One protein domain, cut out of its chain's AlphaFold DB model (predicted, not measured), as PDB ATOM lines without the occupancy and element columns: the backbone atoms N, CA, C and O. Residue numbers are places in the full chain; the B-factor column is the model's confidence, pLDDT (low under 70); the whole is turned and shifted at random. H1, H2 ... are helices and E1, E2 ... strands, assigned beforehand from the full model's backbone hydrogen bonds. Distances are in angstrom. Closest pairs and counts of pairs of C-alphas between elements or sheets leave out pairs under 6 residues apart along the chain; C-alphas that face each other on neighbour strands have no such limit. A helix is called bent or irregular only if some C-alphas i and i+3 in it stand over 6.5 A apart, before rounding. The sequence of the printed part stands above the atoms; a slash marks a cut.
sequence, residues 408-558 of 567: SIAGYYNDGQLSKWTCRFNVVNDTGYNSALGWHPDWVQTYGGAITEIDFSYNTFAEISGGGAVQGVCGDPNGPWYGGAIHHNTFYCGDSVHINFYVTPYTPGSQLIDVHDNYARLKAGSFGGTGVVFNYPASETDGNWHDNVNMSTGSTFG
ATOM      1  N   SER A 408     -37.190  25.958  38.528       84.25
ATOM      2  CA  SER A 408     -36.884  25.303  37.262       84.25
ATOM      3  C   SER A 408     -37.446  26.167  36.136       84.25
ATOM      4  O   SER A 408     -38.638  26.472  36.139       84.25
ATOM      5  N   ILE A 409     -36.595  26.637  35.223       80.81
ATOM      6  CA  ILE A 409     -36.932  27.753  34.326       80.81
ATOM      7  C   ILE A 409     -36.607  27.423  32.880       80.81
ATOM      8  O   ILE A 409     -35.451  27.237  32.510       80.81
ATOM      9  N   ALA A 410     -37.643  27.441  32.057       74.62
ATOM     10  CA  ALA A 410     -37.599  27.137  30.642       74.62
ATOM     11  C   ALA A 410     -38.350  28.209  29.845       74.62
ATOM     12  O   ALA A 410     -39.525  28.481  30.102       74.62
ATOM     13  N   GLY A 411     -37.682  28.805  28.855       65.00
ATOM     14  CA  GLY A 411     -38.358  29.586  27.817       65.00
ATOM     15  C   GLY A 411     -38.923  28.659  26.739       65.00
ATOM     16  O   GLY A 411     -38.388  27.578  26.505       65.00
ATOM     17  N   TYR A 412     -39.978  29.041  26.019       64.06
ATOM     18  CA  TYR A 412     -40.411  28.215  24.889       64.06
ATOM     19  C   TYR A 412     -39.497  28.422  23.670       64.06
ATOM     20  O   TYR A 412     -39.259  29.537  23.213       64.06
ATOM     21  N   TYR A 413     -38.966  27.326  23.117       54.06
ATOM     22  CA  TYR A 413     -38.111  27.374  21.930       54.06
ATOM     23  C   TYR A 413     -38.860  27.972  20.721       54.06
ATOM     24  O   TYR A 413     -39.873  27.428  20.284       54.06
ATOM     25  N   ASN A 414     -38.267  29.000  20.102       52.59
ATOM     26  CA  ASN A 414     -38.518  29.457  18.723       52.59
ATOM     27  C   ASN A 414     -39.690  30.419  18.436       52.59
ATOM     28  O   ASN A 414     -40.031  30.562  17.261       52.59
ATOM     29  N   ASP A 415     -40.289  31.115  19.408       54.97
ATOM     30  CA  ASP A 415     -41.387  32.056  19.093       54.97
ATOM     31  C   ASP A 415     -40.996  33.544  19.006       54.97
ATOM     32  O   ASP A 415     -41.813  34.373  18.598       54.97
ATOM     33  N   GLY A 416     -39.738  33.881  19.306       54.81
ATOM     34  CA  GLY A 416     -39.211  35.242  19.179       54.81
ATOM     35  C   GLY A 416     -39.726  36.230  20.230       54.81
ATOM     36  O   GLY A 416     -39.504  37.431  20.068       54.81
ATOM     37  N   GLN A 417     -40.402  35.763  21.287       58.88
ATOM     38  CA  GLN A 417     -40.843  36.617  22.388       58.88
ATOM     39  C   GLN A 417     -39.731  36.792  23.429       58.88
ATOM     40  O   GLN A 417     -39.098  35.830  23.859       58.88
ATOM     41  N   LEU A 418     -39.488  38.043  23.835       60.91
ATOM     42  CA  LEU A 418     -38.597  38.347  24.953       60.91
ATOM     43  C   LEU A 418     -39.284  37.921  26.259       60.91
ATOM     44  O   LEU A 418     -40.476  38.167  26.432       60.91
ATOM     45  N   SER A 419     -38.536  37.286  27.157       72.25
ATOM     46  CA  SER A 419     -38.988  36.905  28.498       72.25
ATOM     47  C   SER A 419     -38.007  37.445  29.528       72.25
ATOM     48  O   SER A 419     -36.822  37.083  29.504       72.25
ATOM     49  N   LYS A 420     -38.494  38.317  30.415       78.62
ATOM     50  CA  LYS A 420     -37.732  38.799  31.564       78.62
ATOM     51  C   LYS A 420     -38.226  38.138  32.839       78.62
ATOM     52  O   LYS A 420     -39.406  38.217  33.173       78.62
ATOM     53  N   TRP A 421     -37.307  37.572  33.610       83.19
ATOM     54  CA  TRP A 421     -37.608  37.129  34.964       83.19
ATOM     55  C   TRP A 421     -36.934  38.028  35.997       83.19
ATOM     56  O   TRP A 421     -35.713  38.131  36.050       83.19
ATOM     57  N   THR A 422     -37.743  38.706  36.808       88.31
ATOM     58  CA  THR A 422     -37.285  39.587  37.889       88.31
ATOM     59  C   THR A 422     -37.539  38.891  39.217       88.31
ATOM     60  O   THR A 422     -38.694  38.746  39.617       88.31
ATOM     61  N   CYS A 423     -36.487  38.469  39.915       91.50
ATOM     62  CA  CYS A 423     -36.598  37.811  41.215       91.50
ATOM     63  C   CYS A 423     -35.806  38.610  42.254       91.50
ATOM     64  O   CYS A 423     -34.574  38.624  42.232       91.50
ATOM     65  N   ARG A 424     -36.517  39.333  43.132       94.31
ATOM     66  CA  ARG A 424     -35.904  40.296  44.060       94.31
ATOM     67  C   ARG A 424     -36.498  40.288  45.458       94.31
ATOM     68  O   ARG A 424     -37.674  40.000  45.643       94.31
ATOM     69  N   PHE A 425     -35.707  40.684  46.450       97.00
ATOM     70  CA  PHE A 425     -36.165  40.835  47.842       97.00
ATOM     71  C   PHE A 425     -36.693  39.536  48.468       97.00
ATOM     72  O   PHE A 425     -37.484  39.584  49.408       97.00
ATOM     73  N   ASN A 426     -36.320  38.368  47.939       97.62
ATOM     74  CA  ASN A 426     -36.772  37.075  48.446       97.62
ATOM     75  C   ASN A 426     -35.807  36.521  49.496       97.62
ATOM     76  O   ASN A 426     -34.637  36.898  49.557       97.62
ATOM     77  N   VAL A 427     -36.300  35.585  50.304       96.62
ATOM     78  CA  VAL A 427     -35.475  34.755  51.189       96.62
ATOM     79  C   VAL A 427     -35.610  33.313  50.743       96.62
ATOM     80  O   VAL A 427     -36.728  32.809  50.693       96.62
ATOM     81  N   VAL A 428     -34.489  32.661  50.466       92.75
ATOM     82  CA  VAL A 428     -34.400  31.229  50.171       92.75
ATOM     83  C   VAL A 428     -33.506  30.599  51.234       92.75
ATOM     84  O   VAL A 428     -32.359  31.021  51.368       92.75
ATOM     85  N   ASN A 429     -34.003  29.638  52.014       91.50
ATOM     86  CA  ASN A 429     -33.188  28.999  53.051       91.50
ATOM     87  C   ASN A 429     -33.448  27.508  53.257       91.50
ATOM     88  O   ASN A 429     -34.553  27.030  53.029       91.50
ATOM     89  N   ASP A 430     -32.436  26.808  53.770       88.62
ATOM     90  CA  ASP A 430     -32.485  25.375  54.098       88.62
ATOM     91  C   ASP A 430     -33.055  24.542  52.936       88.62
ATOM     92  O   ASP A 430     -34.173  24.009  52.972       88.62
ATOM     93  N   THR A 431     -32.295  24.512  51.846       86.12
ATOM     94  CA  THR A 431     -32.676  23.875  50.586       86.12
ATOM     95  C   THR A 431     -31.707  22.757  50.202       86.12
ATOM     96  O   THR A 431     -30.661  22.554  50.808       86.12
ATOM     97  N   GLY A 432     -32.081  21.967  49.200       81.81
ATOM     98  CA  GLY A 432     -31.259  20.902  48.648       81.81
ATOM     99  C   GLY A 432     -31.165  19.610  49.449       81.81
ATOM    100  O   GLY A 432     -30.241  18.833  49.213       81.81
ATOM    101  N   TYR A 433     -32.125  19.313  50.333       87.50
ATOM    102  CA  TYR A 433     -32.097  18.112  51.187       87.50
ATOM    103  C   TYR A 433     -31.787  16.784  50.463       87.50
ATOM    104  O   TYR A 433     -31.208  15.896  51.092       87.50
ATOM    105  N   ASN A 434     -32.103  16.625  49.169       88.50
ATOM    106  CA  ASN A 434     -31.782  15.405  48.415       88.50
ATOM    107  C   ASN A 434     -30.349  15.311  47.891       88.50
ATOM    108  O   ASN A 434     -29.972  14.270  47.351       88.50
ATOM    109  N   SER A 435     -29.511  16.320  48.098       81.94
ATOM    110  CA  SER A 435     -28.080  16.244  47.785       81.94
ATOM    111  C   SER A 435     -27.391  15.039  48.442       81.94
ATOM    112  O   SER A 435     -26.530  14.398  47.840       81.94
ATOM    113  N   ALA A 436     -27.840  14.636  49.637       81.06
ATOM    114  CA  ALA A 436     -27.367  13.434  50.330       81.06
ATOM    115  C   ALA A 436     -27.705  12.114  49.602       81.06
ATOM    116  O   ALA A 436     -27.063  11.095  49.853       81.06
ATOM    117  N   LEU A 437     -28.691  12.122  48.700       85.75
ATOM    118  CA  LEU A 437     -29.048  11.002  47.820       85.75
ATOM    119  C   LEU A 437     -28.318  11.068  46.469       85.75
ATOM    120  O   LEU A 437     -28.612  10.276  45.577       85.75
ATOM    121  N   GLY A 438     -27.381  12.006  46.310       81.75
ATOM    122  CA  GLY A 438     -26.656  12.240  45.064       81.75
ATOM    123  C   GLY A 438     -27.439  13.052  44.034       81.75
ATOM    124  O   GLY A 438     -27.044  13.068  42.874       81.75
ATOM    125  N   TRP A 439     -28.541  13.694  44.431       83.06
ATOM    126  CA  TRP A 439     -29.244  14.631  43.558       83.06
ATOM    127  C   TRP A 439     -28.464  15.942  43.466       83.06
ATOM    128  O   TRP A 439     -27.576  16.220  44.279       83.06
ATOM    129  N   HIS A 440     -28.854  16.774  42.508       80.69
ATOM    130  CA  HIS A 440     -28.237  18.065  42.242       80.69
ATOM    131  C   HIS A 440     -29.229  19.218  42.451       80.69
ATOM    132  O   HIS A 440     -29.577  19.858  41.477       80.69
ATOM    133  N   PRO A 441     -29.728  19.483  43.675       82.00
ATOM    134  CA  PRO A 441     -30.710  20.542  43.850       82.00
ATOM    135  C   PRO A 441     -30.126  21.928  43.579       82.00
ATOM    136  O   PRO A 441     -29.093  22.304  44.153       82.00
ATOM    137  N   ASP A 442     -30.841  22.702  42.781       84.00
ATOM    138  CA  ASP A 442     -30.517  24.080  42.444       84.00
ATOM    139  C   ASP A 442     -31.445  25.076  43.146       84.00
ATOM    140  O   ASP A 442     -32.627  24.827  43.381       84.00
ATOM    141  N   TRP A 443     -30.945  26.274  43.451       83.75
ATOM    142  CA  TRP A 443     -31.859  27.394  43.679       83.75
ATOM    143  C   TRP A 443     -32.513  27.782  42.365       83.75
ATOM    144  O   TRP A 443     -33.718  27.981  42.315       83.75
ATOM    145  N   VAL A 444     -31.732  27.865  41.295       82.00
ATOM    146  CA  VAL A 444     -32.236  28.155  39.960       82.00
ATOM    147  C   VAL A 444     -31.564  27.220  38.982       82.00
ATOM    148  O   VAL A 444     -30.346  27.267  38.861       82.00
ATOM    149  N   GLN A 445     -32.351  26.447  38.248       80.88
ATOM    150  CA  GLN A 445     -31.895  25.713  37.079       80.88
ATOM    151  C   GLN A 445     -32.616  26.257  35.849       80.88
ATOM    152  O   GLN A 445     -33.840  26.145  35.738       80.88
ATOM    153  N   THR A 446     -31.870  26.835  34.905       76.69
ATOM    154  CA  THR A 446     -32.419  27.075  33.568       76.69
ATOM    155  C   THR A 446     -32.245  25.820  32.727       76.69
ATOM    156  O   THR A 446     -31.157  25.259  32.669       76.69
ATOM    157  N   TYR A 447     -33.301  25.361  32.069       70.38
ATOM    158  CA  TYR A 447     -33.287  24.203  31.178       70.38
ATOM    159  C   TYR A 447     -34.260  24.469  30.042       70.38
ATOM    160  O   TYR A 447     -35.268  25.122  30.252       70.38
ATOM    161  N   GLY A 448     -34.009  23.963  28.837       63.06
ATOM    162  CA  GLY A 448     -35.043  24.002  27.805       63.06
ATOM    163  C   GLY A 448     -35.446  25.411  27.328       63.06
ATOM    164  O   GLY A 448     -36.437  25.949  27.790       63.06
ATOM    165  N   GLY A 449     -34.752  25.993  26.350       64.38
ATOM    166  CA  GLY A 449     -35.214  27.178  25.613       64.38
ATOM    167  C   GLY A 449     -34.679  28.512  26.127       64.38
ATOM    168  O   GLY A 449     -33.969  28.584  27.122       64.38
ATOM    169  N   ALA A 450     -34.927  29.565  25.351       63.53
ATOM    170  CA  ALA A 450     -34.248  30.852  25.468       63.53
ATOM    171  C   ALA A 450     -34.877  31.762  26.529       63.53
ATOM    172  O   ALA A 450     -36.044  32.120  26.394       63.53
ATOM    173  N   ILE A 451     -34.096  32.215  27.516       68.19
ATOM    174  CA  ILE A 451     -34.500  33.303  28.423       68.19
ATOM    175  C   ILE A 451     -33.697  34.551  28.073       68.19
ATOM    176  O   ILE A 451     -32.464  34.517  28.017       68.19
ATOM    177  N   THR A 452     -34.394  35.657  27.807       70.62
ATOM    178  CA  THR A 452     -33.741  36.862  27.283       70.62
ATOM    179  C   THR A 452     -33.121  37.719  28.367       70.62
ATOM    180  O   THR A 452     -32.044  38.261  28.140       70.62
ATOM    181  N   GLU A 453     -33.768  37.820  29.532       77.38
ATOM    182  CA  GLU A 453     -33.232  38.561  30.673       77.38
ATOM    183  C   GLU A 453     -33.602  37.898  32.006       77.38
ATOM    184  O   GLU A 453     -34.755  37.527  32.225       77.38
ATOM    185  N   ILE A 454     -32.642  37.784  32.922       78.88
ATOM    186  CA  ILE A 454     -32.896  37.419  34.322       78.88
ATOM    187  C   ILE A 454     -32.219  38.463  35.214       78.88
ATOM    188  O   ILE A 454     -31.031  38.739  35.058       78.88
ATOM    189  N   ASP A 455     -32.978  39.039  36.144       85.94
ATOM    190  CA  ASP A 455     -32.501  39.974  37.168       85.94
ATOM    191  C   ASP A 455     -32.708  39.346  38.549       85.94
ATOM    192  O   ASP A 455     -33.841  39.250  39.041       85.94
ATOM    193  N   PHE A 456     -31.606  38.903  39.156       88.12
ATOM    194  CA  PHE A 456     -31.559  38.447  40.542       88.12
ATOM    195  C   PHE A 456     -30.888  39.481  41.405       88.12
ATOM    196  O   PHE A 456     -29.658  39.575  41.425       88.12
ATOM    197  N   SER A 457     -31.690  40.200  42.183       92.25
ATOM    198  CA  SER A 457     -31.144  41.241  43.032       92.25
ATOM    199  C   SER A 457     -31.788  41.387  44.395       92.25
ATOM    200  O   SER A 457     -32.977  41.147  44.586       92.25
ATOM    201  N   TYR A 458     -30.975  41.772  45.382       95.81
ATOM    202  CA  TYR A 458     -31.419  42.001  46.760       95.81
ATOM    203  C   TYR A 458     -32.080  40.790  47.440       95.81
ATOM    204  O   TYR A 458     -32.837  40.953  48.397       95.81
ATOM    205  N   ASN A 459     -31.805  39.568  46.978       95.69
ATOM    206  CA  ASN A 459     -32.273  38.351  47.636       95.69
ATOM    207  C   ASN A 459     -31.308  37.920  48.744       95.69
ATOM    208  O   ASN A 459     -30.112  38.221  48.707       95.69
ATOM    209  N   THR A 460     -31.822  37.144  49.691       95.00
ATOM    210  CA  THR A 460     -31.025  36.430  50.687       95.00
ATOM    211  C   THR A 460     -31.128  34.938  50.432       95.00
ATOM    212  O   THR A 460     -32.209  34.363  50.541       95.00
ATOM    213  N   PHE A 461     -29.999  34.306  50.142       89.75
ATOM    214  CA  PHE A 461     -29.882  32.859  50.035       89.75
ATOM    215  C   PHE A 461     -29.083  32.343  51.230       89.75
ATOM    216  O   PHE A 461     -27.933  32.743  51.425       89.75
ATOM    217  N   ALA A 462     -29.689  31.500  52.062       88.56
ATOM    218  CA  ALA A 462     -29.135  31.124  53.354       88.56
ATOM    219  C   ALA A 462     -29.279  29.624  53.640       88.56
ATOM    220  O   ALA A 462     -30.335  29.156  54.040       88.56
ATOM    221  N   GLU A 463     -28.191  28.869  53.554       85.81
ATOM    222  CA  GLU A 463     -28.155  27.510  54.106       85.81
ATOM    223  C   GLU A 463     -27.734  27.598  55.576       85.81
ATOM    224  O   GLU A 463     -26.593  27.963  55.863       85.81
ATOM    225  N   ILE A 464     -28.642  27.333  56.524       82.00
ATOM    226  CA  ILE A 464     -28.422  27.622  57.953       82.00
ATOM    227  C   ILE A 464     -28.249  26.334  58.759       82.00
ATOM    228  O   ILE A 464     -27.286  26.212  59.521       82.00
ATOM    229  N   SER A 465     -29.184  25.391  58.626       69.75
ATOM    230  CA  SER A 465     -29.343  24.270  59.559       69.75
ATOM    231  C   SER A 465     -29.627  22.902  58.921       69.75
ATOM    232  O   SER A 465     -29.524  21.893  59.621       69.75
ATOM    233  N   GLY A 466     -29.890  22.811  57.613       60.44
ATOM    234  CA  GLY A 466     -30.036  21.526  56.918       60.44
ATOM    235  C   GLY A 466     -30.248  21.673  55.411       60.44
ATOM    236  O   GLY A 466     -30.713  22.709  54.970       60.44
ATOM    237  N   GLY A 467     -29.881  20.641  54.640       58.28
ATOM    238  CA  GLY A 467     -29.913  20.669  53.170       58.28
ATOM    239  C   GLY A 467     -28.758  19.904  52.516       58.28
ATOM    240  O   GLY A 467     -28.896  19.347  51.441       58.28
ATOM    241  N   GLY A 468     -27.622  19.762  53.204       64.75
ATOM    242  CA  GLY A 468     -26.447  19.048  52.687       64.75
ATOM    243  C   GLY A 468     -25.636  19.906  51.713       64.75
ATOM    244  O   GLY A 468     -24.563  20.382  52.089       64.75
ATOM    245  N   ALA A 469     -26.143  20.114  50.495       74.31
ATOM    246  CA  ALA A 469     -25.527  20.933  49.457       74.31
ATOM    247  C   ALA A 469     -26.531  21.405  48.387       74.31
ATOM    248  O   ALA A 469     -27.461  20.677  48.050       74.31
ATOM    249  N   VAL A 470     -26.276  22.570  47.787       78.38
ATOM    250  CA  VAL A 470     -26.969  23.055  46.575       78.38
ATOM    251  C   VAL A 470     -25.978  23.437  45.478       78.38
ATOM    252  O   VAL A 470     -24.834  23.793  45.777       78.38
ATOM    253  N   GLN A 471     -26.407  23.371  44.215       77.12
ATOM    254  CA  GLN A 471     -25.648  23.849  43.048       77.12
ATOM    255  C   GLN A 471     -25.838  25.346  42.736       77.12
ATOM    256  O   GLN A 471     -25.099  25.920  41.928       77.12
ATOM    257  N   GLY A 472     -26.709  26.007  43.504       78.56
ATOM    258  CA  GLY A 472     -26.885  27.453  43.488       78.56
ATOM    259  C   GLY A 472     -27.688  27.896  42.273       78.56
ATOM    260  O   GLY A 472     -28.826  27.471  42.105       78.56
ATOM    261  N   VAL A 473     -27.131  28.799  41.467       77.06
ATOM    262  CA  VAL A 473     -27.739  29.254  40.209       77.06
ATOM    263  C   VAL A 473     -26.994  28.592  39.058       77.06
ATOM    264  O   VAL A 473     -25.817  28.892  38.880       77.06
ATOM    265  N   CYS A 474     -27.679  27.731  38.308       73.38
ATOM    266  CA  CYS A 474     -27.165  26.868  37.250       73.38
ATOM    267  C   CYS A 474     -27.866  27.135  35.906       73.38
ATOM    268  O   CYS A 474     -29.079  27.362  35.850       73.38
ATOM    269  N   GLY A 475     -27.095  27.084  34.813       67.38
ATOM    270  CA  GLY A 475     -27.610  27.132  33.445       67.38
ATOM    271  C   GLY A 475     -27.287  25.862  32.655       67.38
ATOM    272  O   GLY A 475     -26.115  25.562  32.423       67.38
ATOM    273  N   ASP A 476     -28.315  25.123  32.228       64.94
ATOM    274  CA  ASP A 476     -28.176  23.882  31.456       64.94
ATOM    275  C   ASP A 476     -27.796  24.167  29.984       64.94
ATOM    276  O   ASP A 476     -28.292  25.133  29.390       64.94
ATOM    277  N   PRO A 477     -26.982  23.299  29.346       58.50
ATOM    278  CA  PRO A 477     -26.708  23.275  27.907       58.50
ATOM    279  C   PRO A 477     -27.831  23.641  26.947       58.50
ATOM    280  O   PRO A 477     -27.579  24.204  25.882       58.50
ATOM    281  N   ASN A 478     -29.062  23.274  27.289       59.97
ATOM    282  CA  ASN A 478     -30.207  23.427  26.408       59.97
ATOM    283  C   ASN A 478     -31.078  24.650  26.748       59.97
ATOM    284  O   ASN A 478     -32.052  24.893  26.035       59.97
ATOM    285  N   GLY A 479     -30.753  25.416  27.795       61.16
ATOM    286  CA  GLY A 479     -31.498  26.593  28.258       61.16
ATOM    287  C   GLY A 479     -30.669  27.883  28.206       61.16
ATOM    288  O   GLY A 479     -30.258  28.363  29.264       61.16
ATOM    289  N   PRO A 480     -30.378  28.437  27.009       60.75
ATOM    290  CA  PRO A 480     -29.492  29.587  26.868       60.75
ATOM    291  C   PRO A 480     -30.021  30.834  27.590       60.75
ATOM    292  O   PRO A 480     -31.156  31.270  27.375       60.75
ATOM    293  N   TRP A 481     -29.143  31.437  28.394       68.44
ATOM    294  CA  TRP A 481     -29.353  32.721  29.056       68.44
ATOM    295  C   TRP A 481     -28.697  33.831  28.219       68.44
ATOM    296  O   TRP A 481     -27.486  33.823  28.005       68.44
ATOM    297  N   TYR A 482     -29.495  34.760  27.685       64.44
ATOM    298  CA  TYR A 482     -29.018  35.761  26.720       64.44
ATOM    299  C   TYR A 482     -28.672  37.134  27.306       64.44
ATOM    300  O   TYR A 482     -28.227  37.977  26.535       64.44
ATOM    301  N   GLY A 483     -28.846  37.375  28.608       70.75
ATOM    302  CA  GLY A 483     -28.516  38.655  29.248       70.75
ATOM    303  C   GLY A 483     -29.146  38.818  30.633       70.75
ATOM    304  O   GLY A 483     -30.037  38.063  31.007       70.75
ATOM    305  N   GLY A 484     -28.692  39.795  31.414       77.12
ATOM    306  CA  GLY A 484     -29.175  40.037  32.779       77.12
ATOM    307  C   GLY A 484     -28.050  40.049  33.808       77.12
ATOM    308  O   GLY A 484     -26.871  40.037  33.445       77.12
ATOM    309  N   ALA A 485     -28.420  40.097  35.085       81.00
ATOM    310  CA  ALA A 485     -27.467  40.275  36.169       81.00
ATOM    311  C   ALA A 485     -27.870  39.532  37.449       81.00
ATOM    312  O   ALA A 485     -29.049  39.365  37.766       81.00
ATOM    313  N   ILE A 486     -26.855  39.120  38.205       84.31
ATOM    314  CA  ILE A 486     -26.981  38.616  39.569       84.31
ATOM    315  C   ILE A 486     -26.222  39.584  40.462       84.31
ATOM    316  O   ILE A 486     -24.991  39.553  40.509       84.31
ATOM    317  N   HIS A 487     -26.935  40.448  41.172       88.00
ATOM    318  CA  HIS A 487     -26.281  41.527  41.895       88.00
ATOM    319  C   HIS A 487     -26.927  41.898  43.215       88.00
ATOM    320  O   HIS A 487     -28.120  41.720  43.415       88.00
ATOM    321  N   HIS A 488     -26.149  42.470  44.132       93.12
ATOM    322  CA  HIS A 488     -26.667  42.939  45.422       93.12
ATOM    323  C   HIS A 488     -27.377  41.840  46.239       93.12
ATOM    324  O   HIS A 488     -28.260  42.121  47.047       93.12
ATOM    325  N   ASN A 489     -27.033  40.564  46.042       93.00
ATOM    326  CA  ASN A 489     -27.591  39.471  46.835       93.00
ATOM    327  C   ASN A 489     -26.739  39.211  48.081       93.00
ATOM    328  O   ASN A 489     -25.548  39.520  48.124       93.00
ATOM    329  N   THR A 490     -27.356  38.612  49.098       93.00
ATOM    330  CA  THR A 490     -26.689  38.150  50.317       93.00
ATOM    331  C   THR A 490     -26.669  36.627  50.343       93.00
ATOM    332  O   THR A 490     -27.714  35.992  50.437       93.00
ATOM    333  N   PHE A 491     -25.479  36.034  50.297       88.88
ATOM    334  CA  PHE A 491     -25.269  34.591  50.355       88.88
ATOM    335  C   PHE A 491     -24.680  34.196  51.707       88.88
ATOM    336  O   PHE A 491     -23.588  34.629  52.086       88.88
ATOM    337  N   TYR A 492     -25.386  33.340  52.433       87.62
ATOM    338  CA  TYR A 492     -24.967  32.829  53.725       87.62
ATOM    339  C   TYR A 492     -24.936  31.303  53.717       87.62
ATOM    340  O   TYR A 492     -25.872  30.641  53.286       87.62
ATOM    341  N   CYS A 493     -23.854  30.741  54.240       80.69
ATOM    342  CA  CYS A 493     -23.672  29.304  54.372       80.69
ATOM    343  C   CYS A 493     -23.205  29.011  55.796       80.69
ATOM    344  O   CYS A 493     -22.201  29.577  56.232       80.69
ATOM    345  N   GLY A 494     -23.938  28.187  56.540       77.94
ATOM    346  CA  GLY A 494     -23.578  27.704  57.870       77.94
ATOM    347  C   GLY A 494     -22.332  26.811  57.854       77.94
ATOM    348  O   GLY A 494     -21.834  26.402  56.811       77.94
ATOM    349  N   ASP A 495     -21.791  26.490  59.030       75.06
ATOM    350  CA  ASP A 495     -20.482  25.820  59.122       75.06
ATOM    351  C   ASP A 495     -20.462  24.369  58.613       75.06
ATOM    352  O   ASP A 495     -19.384  23.860  58.287       75.06
ATOM    353  N   SER A 496     -21.630  23.725  58.559       70.25
ATOM    354  CA  SER A 496     -21.827  22.303  58.235       70.25
ATOM    355  C   SER A 496     -22.525  22.061  56.895       70.25
ATOM    356  O   SER A 496     -22.869  20.923  56.589       70.25
ATOM    357  N   VAL A 497     -22.750  23.116  56.116       70.38
ATOM    358  CA  VAL A 497     -23.437  23.073  54.821       70.38
ATOM    359  C   VAL A 497     -22.522  23.627  53.729       70.38
ATOM    360  O   VAL A 497     -21.435  24.148  54.004       70.38
ATOM    361  N   HIS A 498     -22.919  23.438  52.477       68.88
ATOM    362  CA  HIS A 498     -22.145  23.857  51.318       68.88
ATOM    363  C   HIS A 498     -23.058  24.378  50.207       68.88
ATOM    364  O   HIS A 498     -24.137  23.844  49.971       68.88
ATOM    365  N   ILE A 499     -22.596  25.408  49.508       69.00
ATOM    366  CA  ILE A 499     -23.279  26.005  48.363       69.00
ATOM    367  C   ILE A 499     -22.246  26.071  47.242       69.00
ATOM    368  O   ILE A 499     -21.255  26.789  47.356       69.00
ATOM    369  N   ASN A 500     -22.475  25.354  46.150       64.12
ATOM    370  CA  ASN A 500     -21.835  25.699  44.890       64.12
ATOM    371  C   ASN A 500     -22.622  26.860  44.281       64.12
ATOM    372  O   ASN A 500     -23.844  26.884  44.348       64.12
ATOM    373  N   PHE A 501     -21.928  27.815  43.687       62.62
ATOM    374  CA  PHE A 501     -22.519  28.848  42.856       62.62
ATOM    375  C   PHE A 501     -21.913  28.700  41.458       62.62
ATOM    376  O   PHE A 501     -20.749  29.050  41.245       62.62
ATOM    377  N   TYR A 502     -22.672  28.088  40.545       57.78
ATOM    378  CA  TYR A 502     -22.195  27.626  39.237       57.78
ATOM    379  C   TYR A 502     -22.917  28.323  38.076       57.78
ATOM    380  O   TYR A 502     -23.783  27.750  37.422       57.78
ATOM    381  N   VAL A 503     -22.529  29.563  37.776       57.75
ATOM    382  CA  VAL A 503     -23.083  30.286  36.621       57.75
ATOM    383  C   VAL A 503     -22.297  29.894  35.374       57.75
ATOM    384  O   VAL A 503     -21.189  30.387  35.159       57.75
ATOM    385  N   THR A 504     -22.853  29.007  34.549       52.41
ATOM    386  CA  THR A 504     -22.260  28.662  33.250       52.41
ATOM    387  C   THR A 504     -23.183  28.986  32.090       52.41
ATOM    388  O   THR A 504     -24.217  28.335  31.942       52.41
ATOM    389  N   PRO A 505     -22.801  29.912  31.195       51.06
ATOM    390  CA  PRO A 505     -23.381  29.950  29.868       51.06
ATOM    391  C   PRO A 505     -22.808  28.778  29.068       51.06
ATOM    392  O   PRO A 505     -21.718  28.850  28.512       51.06
ATOM    393  N   TYR A 506     -23.508  27.651  29.032       50.47
ATOM    394  CA  TYR A 506     -22.983  26.472  28.340       50.47
ATOM    395  C   TYR A 506     -23.047  26.596  26.799       50.47
ATOM    396  O   TYR A 506     -22.408  25.832  26.075       50.47
ATOM    397  N   THR A 507     -23.774  27.576  26.255       51.12
ATOM    398  CA  THR A 507     -23.981  27.719  24.800       51.12
ATOM    399  C   THR A 507     -23.084  28.784  24.157       51.12
ATOM    400  O   THR A 507     -23.199  29.959  24.499       51.12
ATOM    401  N   PRO A 508     -22.273  28.436  23.139       48.25
ATOM    402  CA  PRO A 508     -21.537  29.416  22.342       48.25
ATOM    403  C   PRO A 508     -22.469  30.494  21.755       48.25
ATOM    404  O   PRO A 508     -23.344  30.182  20.947       48.25
ATOM    405  N   GLY A 509     -22.273  31.761  22.142       48.19
ATOM    406  CA  GLY A 509     -23.043  32.912  21.643       48.19
ATOM    407  C   GLY A 509     -24.063  33.525  22.615       48.19
ATOM    408  O   GLY A 509     -24.716  34.500  22.238       48.19
ATOM    409  N   SER A 510     -24.207  33.014  23.841       54.62
ATOM    410  CA  SER A 510     -24.892  33.732  24.932       54.62
ATOM    411  C   SER A 510     -24.131  35.002  25.335       54.62
ATOM    412  O   SER A 510     -22.902  35.043  25.240       54.62
ATOM    413  N   GLN A 511     -24.842  36.044  25.786       55.12
ATOM    414  CA  GLN A 511     -24.189  37.227  26.359       55.12
ATOM    415  C   GLN A 511     -23.612  36.904  27.742       55.12
ATOM    416  O   GLN A 511     -24.102  36.020  28.442       55.12
ATOM    417  N   LEU A 512     -22.571  37.645  28.127       60.78
ATOM    418  CA  LEU A 512     -21.967  37.581  29.456       60.78
ATOM    419  C   LEU A 512     -23.009  37.982  30.508       60.78
ATOM    420  O   LEU A 512     -23.548  39.085  30.433       60.78
ATOM    421  N   ILE A 513     -23.273  37.114  31.484       71.38
ATOM    422  CA  ILE A 513     -24.050  37.482  32.676       71.38
ATOM    423  C   ILE A 513     -23.170  38.375  33.550       71.38
ATOM    424  O   ILE A 513     -21.982  38.086  33.730       71.38
ATOM    425  N   ASP A 514     -23.749  39.449  34.082       76.75
ATOM    426  CA  ASP A 514     -23.059  40.353  34.999       76.75
ATOM    427  C   ASP A 514     -23.296  39.927  36.455       76.75
ATOM    428  O   ASP A 514     -24.436  39.808  36.903       76.75
ATOM    429  N   VAL A 515     -22.232  39.640  37.200       79.50
ATOM    430  CA  VAL A 515     -22.290  39.138  38.576       79.50
ATOM    431  C   VAL A 515     -21.483  40.050  39.487       79.50
ATOM    432  O   VAL A 515     -20.258  39.921  39.615       79.50
ATOM    433  N   HIS A 516     -22.179  40.971  40.150       81.62
ATOM    434  CA  HIS A 516     -21.519  42.062  40.855       81.62
ATOM    435  C   HIS A 516     -22.199  42.508  42.146       81.62
ATOM    436  O   HIS A 516     -23.368  42.232  42.390       81.62
ATOM    437  N   ASP A 517     -21.453  43.200  43.009       87.75
ATOM    438  CA  ASP A 517     -21.957  43.747  44.276       87.75
ATOM    439  C   ASP A 517     -22.626  42.707  45.195       87.75
ATOM    440  O   ASP A 517     -23.423  43.060  46.058       87.75
ATOM    441  N   ASN A 518     -22.357  41.409  45.043       87.94
ATOM    442  CA  ASN A 518     -22.930  40.392  45.924       87.94
ATOM    443  C   ASN A 518     -22.100  40.246  47.197       87.94
ATOM    444  O   ASN A 518     -20.874  40.300  47.169       87.94
ATOM    445  N   TYR A 519     -22.760  39.985  48.320       89.62
ATOM    446  CA  TYR A 519     -22.118  39.779  49.612       89.62
ATOM    447  C   TYR A 519     -22.244  38.315  50.001       89.62
ATOM    448  O   TYR A 519     -23.346  37.817  50.208       89.62
ATOM    449  N   ALA A 520     -21.122  37.613  50.117       86.56
ATOM    450  CA  ALA A 520     -21.109  36.181  50.394       86.56
ATOM    451  C   ALA A 520     -20.268  35.854  51.627       86.56
ATOM    452  O   ALA A 520     -19.150  36.343  51.780       86.56
ATOM    453  N   ARG A 521     -20.769  34.975  52.498       83.38
ATOM    454  CA  ARG A 521     -19.944  34.337  53.530       83.38
ATOM    455  C   ARG A 521     -19.103  33.238  52.873       83.38
ATOM    456  O   ARG A 521     -19.558  32.104  52.753       83.38
ATOM    457  N   LEU A 522     -17.881  33.567  52.454       72.44
ATOM    458  CA  LEU A 522     -16.964  32.575  51.882       72.44
ATOM    459  C   LEU A 522     -16.288  31.749  52.985       72.44
ATOM    460  O   LEU A 522     -15.979  32.264  54.066       72.44
ATOM    461  N   LYS A 523     -16.020  30.478  52.677       64.50
ATOM    462  CA  LYS A 523     -15.196  29.557  53.473       64.50
ATOM    463  C   LYS A 523     -14.369  28.707  52.509       64.50
ATOM    464  O   LYS A 523     -14.880  28.321  51.461       64.50
ATOM    465  N   ALA A 524     -13.120  28.419  52.868       49.50
ATOM    466  CA  ALA A 524     -12.239  27.579  52.067       49.50
ATOM    467  C   ALA A 524     -12.819  26.158  51.919       49.50
ATOM    468  O   ALA A 524     -13.002  25.444  52.909       49.50
ATOM    469  N   GLY A 525     -13.077  25.747  50.677       48.69
ATOM    470  CA  GLY A 525     -13.531  24.410  50.315       48.69
ATOM    471  C   GLY A 525     -13.354  24.159  48.817       48.69
ATOM    472  O   GLY A 525     -13.596  25.043  48.002       48.69
ATOM    473  N   SER A 526     -12.892  22.963  48.455       41.44
ATOM    474  CA  SER A 526     -12.956  22.454  47.077       41.44
ATOM    475  C   SER A 526     -14.399  22.067  46.729       41.44
ATOM    476  O   SER A 526     -15.242  22.013  47.621       41.44
ATOM    477  N   PHE A 527     -14.691  21.707  45.475       38.34
ATOM    478  CA  PHE A 527     -15.953  21.041  45.122       38.34
ATOM    479  C   PHE A 527     -16.166  19.821  46.051       38.34
ATOM    480  O   PHE A 527     -15.375  18.876  46.015       38.34
ATOM    481  N   GLY A 528     -17.166  19.881  46.943       38.69
ATOM    482  CA  GLY A 528     -17.393  18.883  48.005       38.69
ATOM    483  C   GLY A 528     -16.774  19.189  49.386       38.69
ATOM    484  O   GLY A 528     -16.789  18.325  50.260       38.69
ATOM    485  N   GLY A 529     -16.230  20.390  49.609       40.69
ATOM    486  CA  GLY A 529     -15.807  20.918  50.914       40.69
ATOM    487  C   GLY A 529     -16.795  21.956  51.461       40.69
ATOM    488  O   GLY A 529     -17.555  22.537  50.708       40.69
ATOM    489  N   THR A 530     -16.820  22.209  52.773       34.53
ATOM    490  CA  THR A 530     -17.761  23.179  53.380       34.53
ATOM    491  C   THR A 530     -17.463  24.619  52.935       34.53
ATOM    492  O   THR A 530     -16.349  25.084  53.178       34.53
ATOM    493  N   GLY A 531     -18.437  25.344  52.377       45.62
ATOM    494  CA  GLY A 531     -18.291  26.757  51.990       45.62
ATOM    495  C   GLY A 531     -19.185  27.195  50.831       45.62
ATOM    496  O   GLY A 531     -19.980  26.404  50.334       45.62
ATOM    497  N   VAL A 532     -19.076  28.468  50.434       47.41
ATOM    498  CA  VAL A 532     -19.627  28.976  49.166       47.41
ATOM    499  C   VAL A 532     -18.524  28.876  48.116       47.41
ATOM    500  O   VAL A 532     -17.523  29.587  48.220       47.41
ATOM    501  N   VAL A 533     -18.685  27.991  47.136       49.78
ATOM    502  CA  VAL A 533     -17.726  27.783  46.044       49.78
ATOM    503  C   VAL A 533     -18.270  28.436  44.781       49.78
ATOM    504  O   VAL A 533     -19.202  27.925  44.168       49.78
ATOM    505  N   PHE A 534     -17.673  29.551  44.369       53.97
ATOM    506  CA  PHE A 534     -17.908  30.128  43.045       53.97
ATOM    507  C   PHE A 534     -17.138  29.299  42.018       53.97
ATOM    508  O   PHE A 534     -15.913  29.384  41.945       53.97
ATOM    509  N   ASN A 535     -17.837  28.440  41.280       49.50
ATOM    510  CA  ASN A 535     -17.204  27.487  40.381       49.50
ATOM    511  C   ASN A 535     -17.273  28.026  38.941       49.50
ATOM    512  O   ASN A 535     -18.352  28.222  38.387       49.50
ATOM    513  N   TYR A 536     -16.099  28.325  38.379       43.19
ATOM    514  CA  TYR A 536     -15.903  28.986  37.083       43.19
ATOM    515  C   TYR A 536     -16.171  28.014  35.911       43.19
ATOM    516  O   TYR A 536     -15.746  26.855  35.999       43.19
ATOM    517  N   PRO A 537     -16.803  28.424  34.792       41.00
ATOM    518  CA  PRO A 537     -16.681  27.690  33.529       41.00
ATOM    519  C   PRO A 537     -15.223  27.697  33.047       41.00
ATOM    520  O   PRO A 537     -14.437  28.564  33.394       41.00
ATOM    521  N   ALA A 538     -14.818  26.711  32.252       38.84
ATOM    522  CA  ALA A 538     -13.414  26.443  31.925       38.84
ATOM    523  C   ALA A 538     -12.678  27.529  31.086       38.84
ATOM    524  O   ALA A 538     -11.519  27.309  30.722       38.84
ATOM    525  N   SER A 539     -13.290  28.683  30.784       41.22
ATOM    526  CA  SER A 539     -12.711  29.767  29.972       41.22
ATOM    527  C   SER A 539     -13.077  31.173  30.464       41.22
ATOM    528  O   SER A 539     -14.183  31.415  30.931       41.22
ATOM    529  N   GLU A 540     -12.143  32.122  30.317       40.03
ATOM    530  CA  GLU A 540     -12.225  33.520  30.794       40.03
ATOM    531  C   GLU A 540     -13.250  34.418  30.059       40.03
ATOM    532  O   GLU A 540     -13.208  35.641  30.162       40.03
ATOM    533  N   THR A 541     -14.165  33.836  29.286       45.59
ATOM    534  CA  THR A 541     -15.030  34.538  28.322       45.59
ATOM    535  C   THR A 541     -16.516  34.503  28.666       45.59
ATOM    536  O   THR A 541     -17.319  34.797  27.790       45.59
ATOM    537  N   ASP A 542     -16.895  34.143  29.897       50.38
ATOM    538  CA  ASP A 542     -18.244  33.613  30.154       50.38
ATOM    539  C   ASP A 542     -19.047  34.373  31.252       50.38
ATOM    540  O   ASP A 542     -20.174  34.003  31.569       50.38
ATOM    541  N   GLY A 543     -18.538  35.486  31.801       57.16
ATOM    542  CA  GLY A 543     -19.312  36.428  32.635       57.16
ATOM    543  C   GLY A 543     -18.489  37.632  33.118       57.16
ATOM    544  O   GLY A 543     -17.267  37.526  33.230       57.16
ATOM    545  N   ASN A 544     -19.134  38.766  33.417       68.44
ATOM    546  CA  ASN A 544     -18.486  39.918  34.058       68.44
ATOM    547  C   ASN A 544     -18.596  39.762  35.577       68.44
ATOM    548  O   ASN A 544     -19.690  39.768  36.118       68.44
ATOM    549  N   TRP A 545     -17.472  39.593  36.273       74.50
ATOM    550  CA  TRP A 545     -17.454  39.388  37.724       74.50
ATOM    551  C   TRP A 545     -16.663  40.502  38.397       74.50
ATOM    552  O   TRP A 545     -15.458  40.635  38.175       74.50
ATOM    553  N   HIS A 546     -17.311  41.312  39.230       74.00
ATOM    554  CA  HIS A 546     -16.642  42.427  39.903       74.00
ATOM    555  C   HIS A 546     -17.361  42.854  41.184       74.00
ATOM    556  O   HIS A 546     -18.503  42.491  41.414       74.00
ATOM    557  N   ASP A 547     -16.674  43.588  42.059       80.25
ATOM    558  CA  ASP A 547     -17.254  44.249  43.242       80.25
ATOM    559  C   ASP A 547     -18.016  43.358  44.249       80.25
ATOM    560  O   ASP A 547     -18.664  43.855  45.167       80.25
ATOM    561  N   ASN A 548     -17.896  42.031  44.158       81.81
ATOM    562  CA  ASN A 548     -18.463  41.122  45.151       81.81
ATOM    563  C   ASN A 548     -17.620  41.155  46.437       81.81
ATOM    564  O   ASN A 548     -16.404  41.330  46.385       81.81
ATOM    565  N   VAL A 549     -18.236  40.981  47.608       81.44
ATOM    566  CA  VAL A 549     -17.602  41.166  48.923       81.44
ATOM    567  C   VAL A 549     -17.708  39.909  49.775       81.44
ATOM    568  O   VAL A 549     -18.789  39.375  50.024       81.44
ATOM    569  N   ASN A 550     -16.566  39.443  50.279       84.25
ATOM    570  CA  ASN A 550     -16.525  38.377  51.266       84.25
ATOM    571  C   ASN A 550     -16.925  38.945  52.632       84.25
ATOM    572  O   ASN A 550     -16.152  39.663  53.262       84.25
ATOM    573  N   MET A 551     -18.109  38.590  53.124       87.06
ATOM    574  CA  MET A 551     -18.626  39.052  54.415       87.06
ATOM    575  C   MET A 551     -17.768  38.609  55.609       87.06
ATOM    576  O   MET A 551     -17.755  39.286  56.637       87.06
ATOM    577  N   SER A 552     -17.023  37.504  55.485       83.62
ATOM    578  CA  SER A 552     -16.158  36.985  56.552       83.62
ATOM    579  C   SER A 552     -14.912  37.851  56.778       83.62
ATOM    580  O   SER A 552     -14.407  37.911  57.896       83.62
ATOM    581  N   THR A 553     -14.403  38.511  55.733       80.69
ATOM    582  CA  THR A 553     -13.127  39.258  55.762       80.69
ATOM    583  C   THR A 553     -13.273  40.739  55.410       80.69
ATOM    584  O   THR A 553     -12.385  41.528  55.720       80.69
ATOM    585  N   GLY A 554     -14.362  41.120  54.742       80.56
ATOM    586  CA  GLY A 554     -14.581  42.439  54.147       80.56
ATOM    587  C   GLY A 554     -13.797  42.713  52.863       80.56
ATOM    588  O   GLY A 554     -13.853  43.826  52.350       80.56
ATOM    589  N   SER A 555     -13.069  41.729  52.330       79.50
ATOM    590  CA  SER A 555     -12.320  41.878  51.079       79.50
ATOM    591  C   SER A 555     -13.213  41.673  49.857       79.50
ATOM    592  O   SER A 555     -14.106  40.823  49.880       79.50
ATOM    593  N   THR A 556     -12.923  42.378  48.766       76.69
ATOM    594  CA  THR A 556     -13.578  42.137  47.477       76.69
ATOM    595  C   THR A 556     -13.072  40.852  46.807       76.69
ATOM    596  O   THR A 556     -11.946  40.407  47.048       76.69
ATOM    597  N   PHE A 557     -13.905  40.244  45.963       71.12
ATOM    598  CA  PHE A 557     -13.589  39.116  45.091       71.12
ATOM    599  C   PHE A 557     -14.300  39.285  43.736       71.12
ATOM    600  O   PHE A 557     -15.350  39.916  43.653       71.12
ATOM    601  N   GLY A 558     -13.727  38.754  42.652       59.81
ATOM    602  CA  GLY A 558     -14.336  38.903  41.320       59.81
ATOM    603  C   GLY A 558     -13.408  38.653  40.135       59.81
ATOM    604  O   GLY A 558     -13.877  38.243  39.088       59.81
TER     605      GLY A 558
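This is residues 408 to 558 of the 567 residues of an uncharacterized protein of Bradyrhizobium sp. CCBAU 51765 (UniProt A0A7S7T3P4). Little is regular structure, yet the chain winds in stacked turns, a solenoid walled by parallel sheets: E2 E5 E8 E11 E13, E3 E6 E9, E1 E4 E7 and E10 E12. The printed part has 151 residues, under half in named elements, mostly strand: E1 to E14, with H1 between E3 and E4. It is compact, radius of gyration of the C-alphas 14.9 A, spanning 45 by 35 by 31 A.

Look first at E2, residues 420 to 424, parallel to E5, residues 453 to 457; N 421 and O 453, 2.9 A apart, are within hydrogen-bond range. E8 (484 to 487), E11 (513 to 516) and E13 (543 to 546) follow in order. E2 runs on into E3, residues 427 to 431, at 86 degrees. Beside E3 come E6 (460 to 463), then E9 (490 to 493). H1, residues 433 to 437, is only just irregular, C-alphas 433 and 436 being 6.7 A apart; 0 of 1 O i to N i+4 and 1 of 2 O i to N i+3 pairs are within range.

Find E1 (408 to 410) from C-alpha 408 at (-36.884, 25.303, 37.262); E4 (444 to 446) and E7 (473 to 475) complete its sheet. E10 (498 to 501) neighbours E12 (531 to 534). E14 (548 to 550), pairing with no named strand, ends at (-16.525, 38.377, 51.266).

The printed part has no cut; links E10 to E11 and E11 to E12 are long. Low confidence includes residues 498 to 512 and 523 to 544.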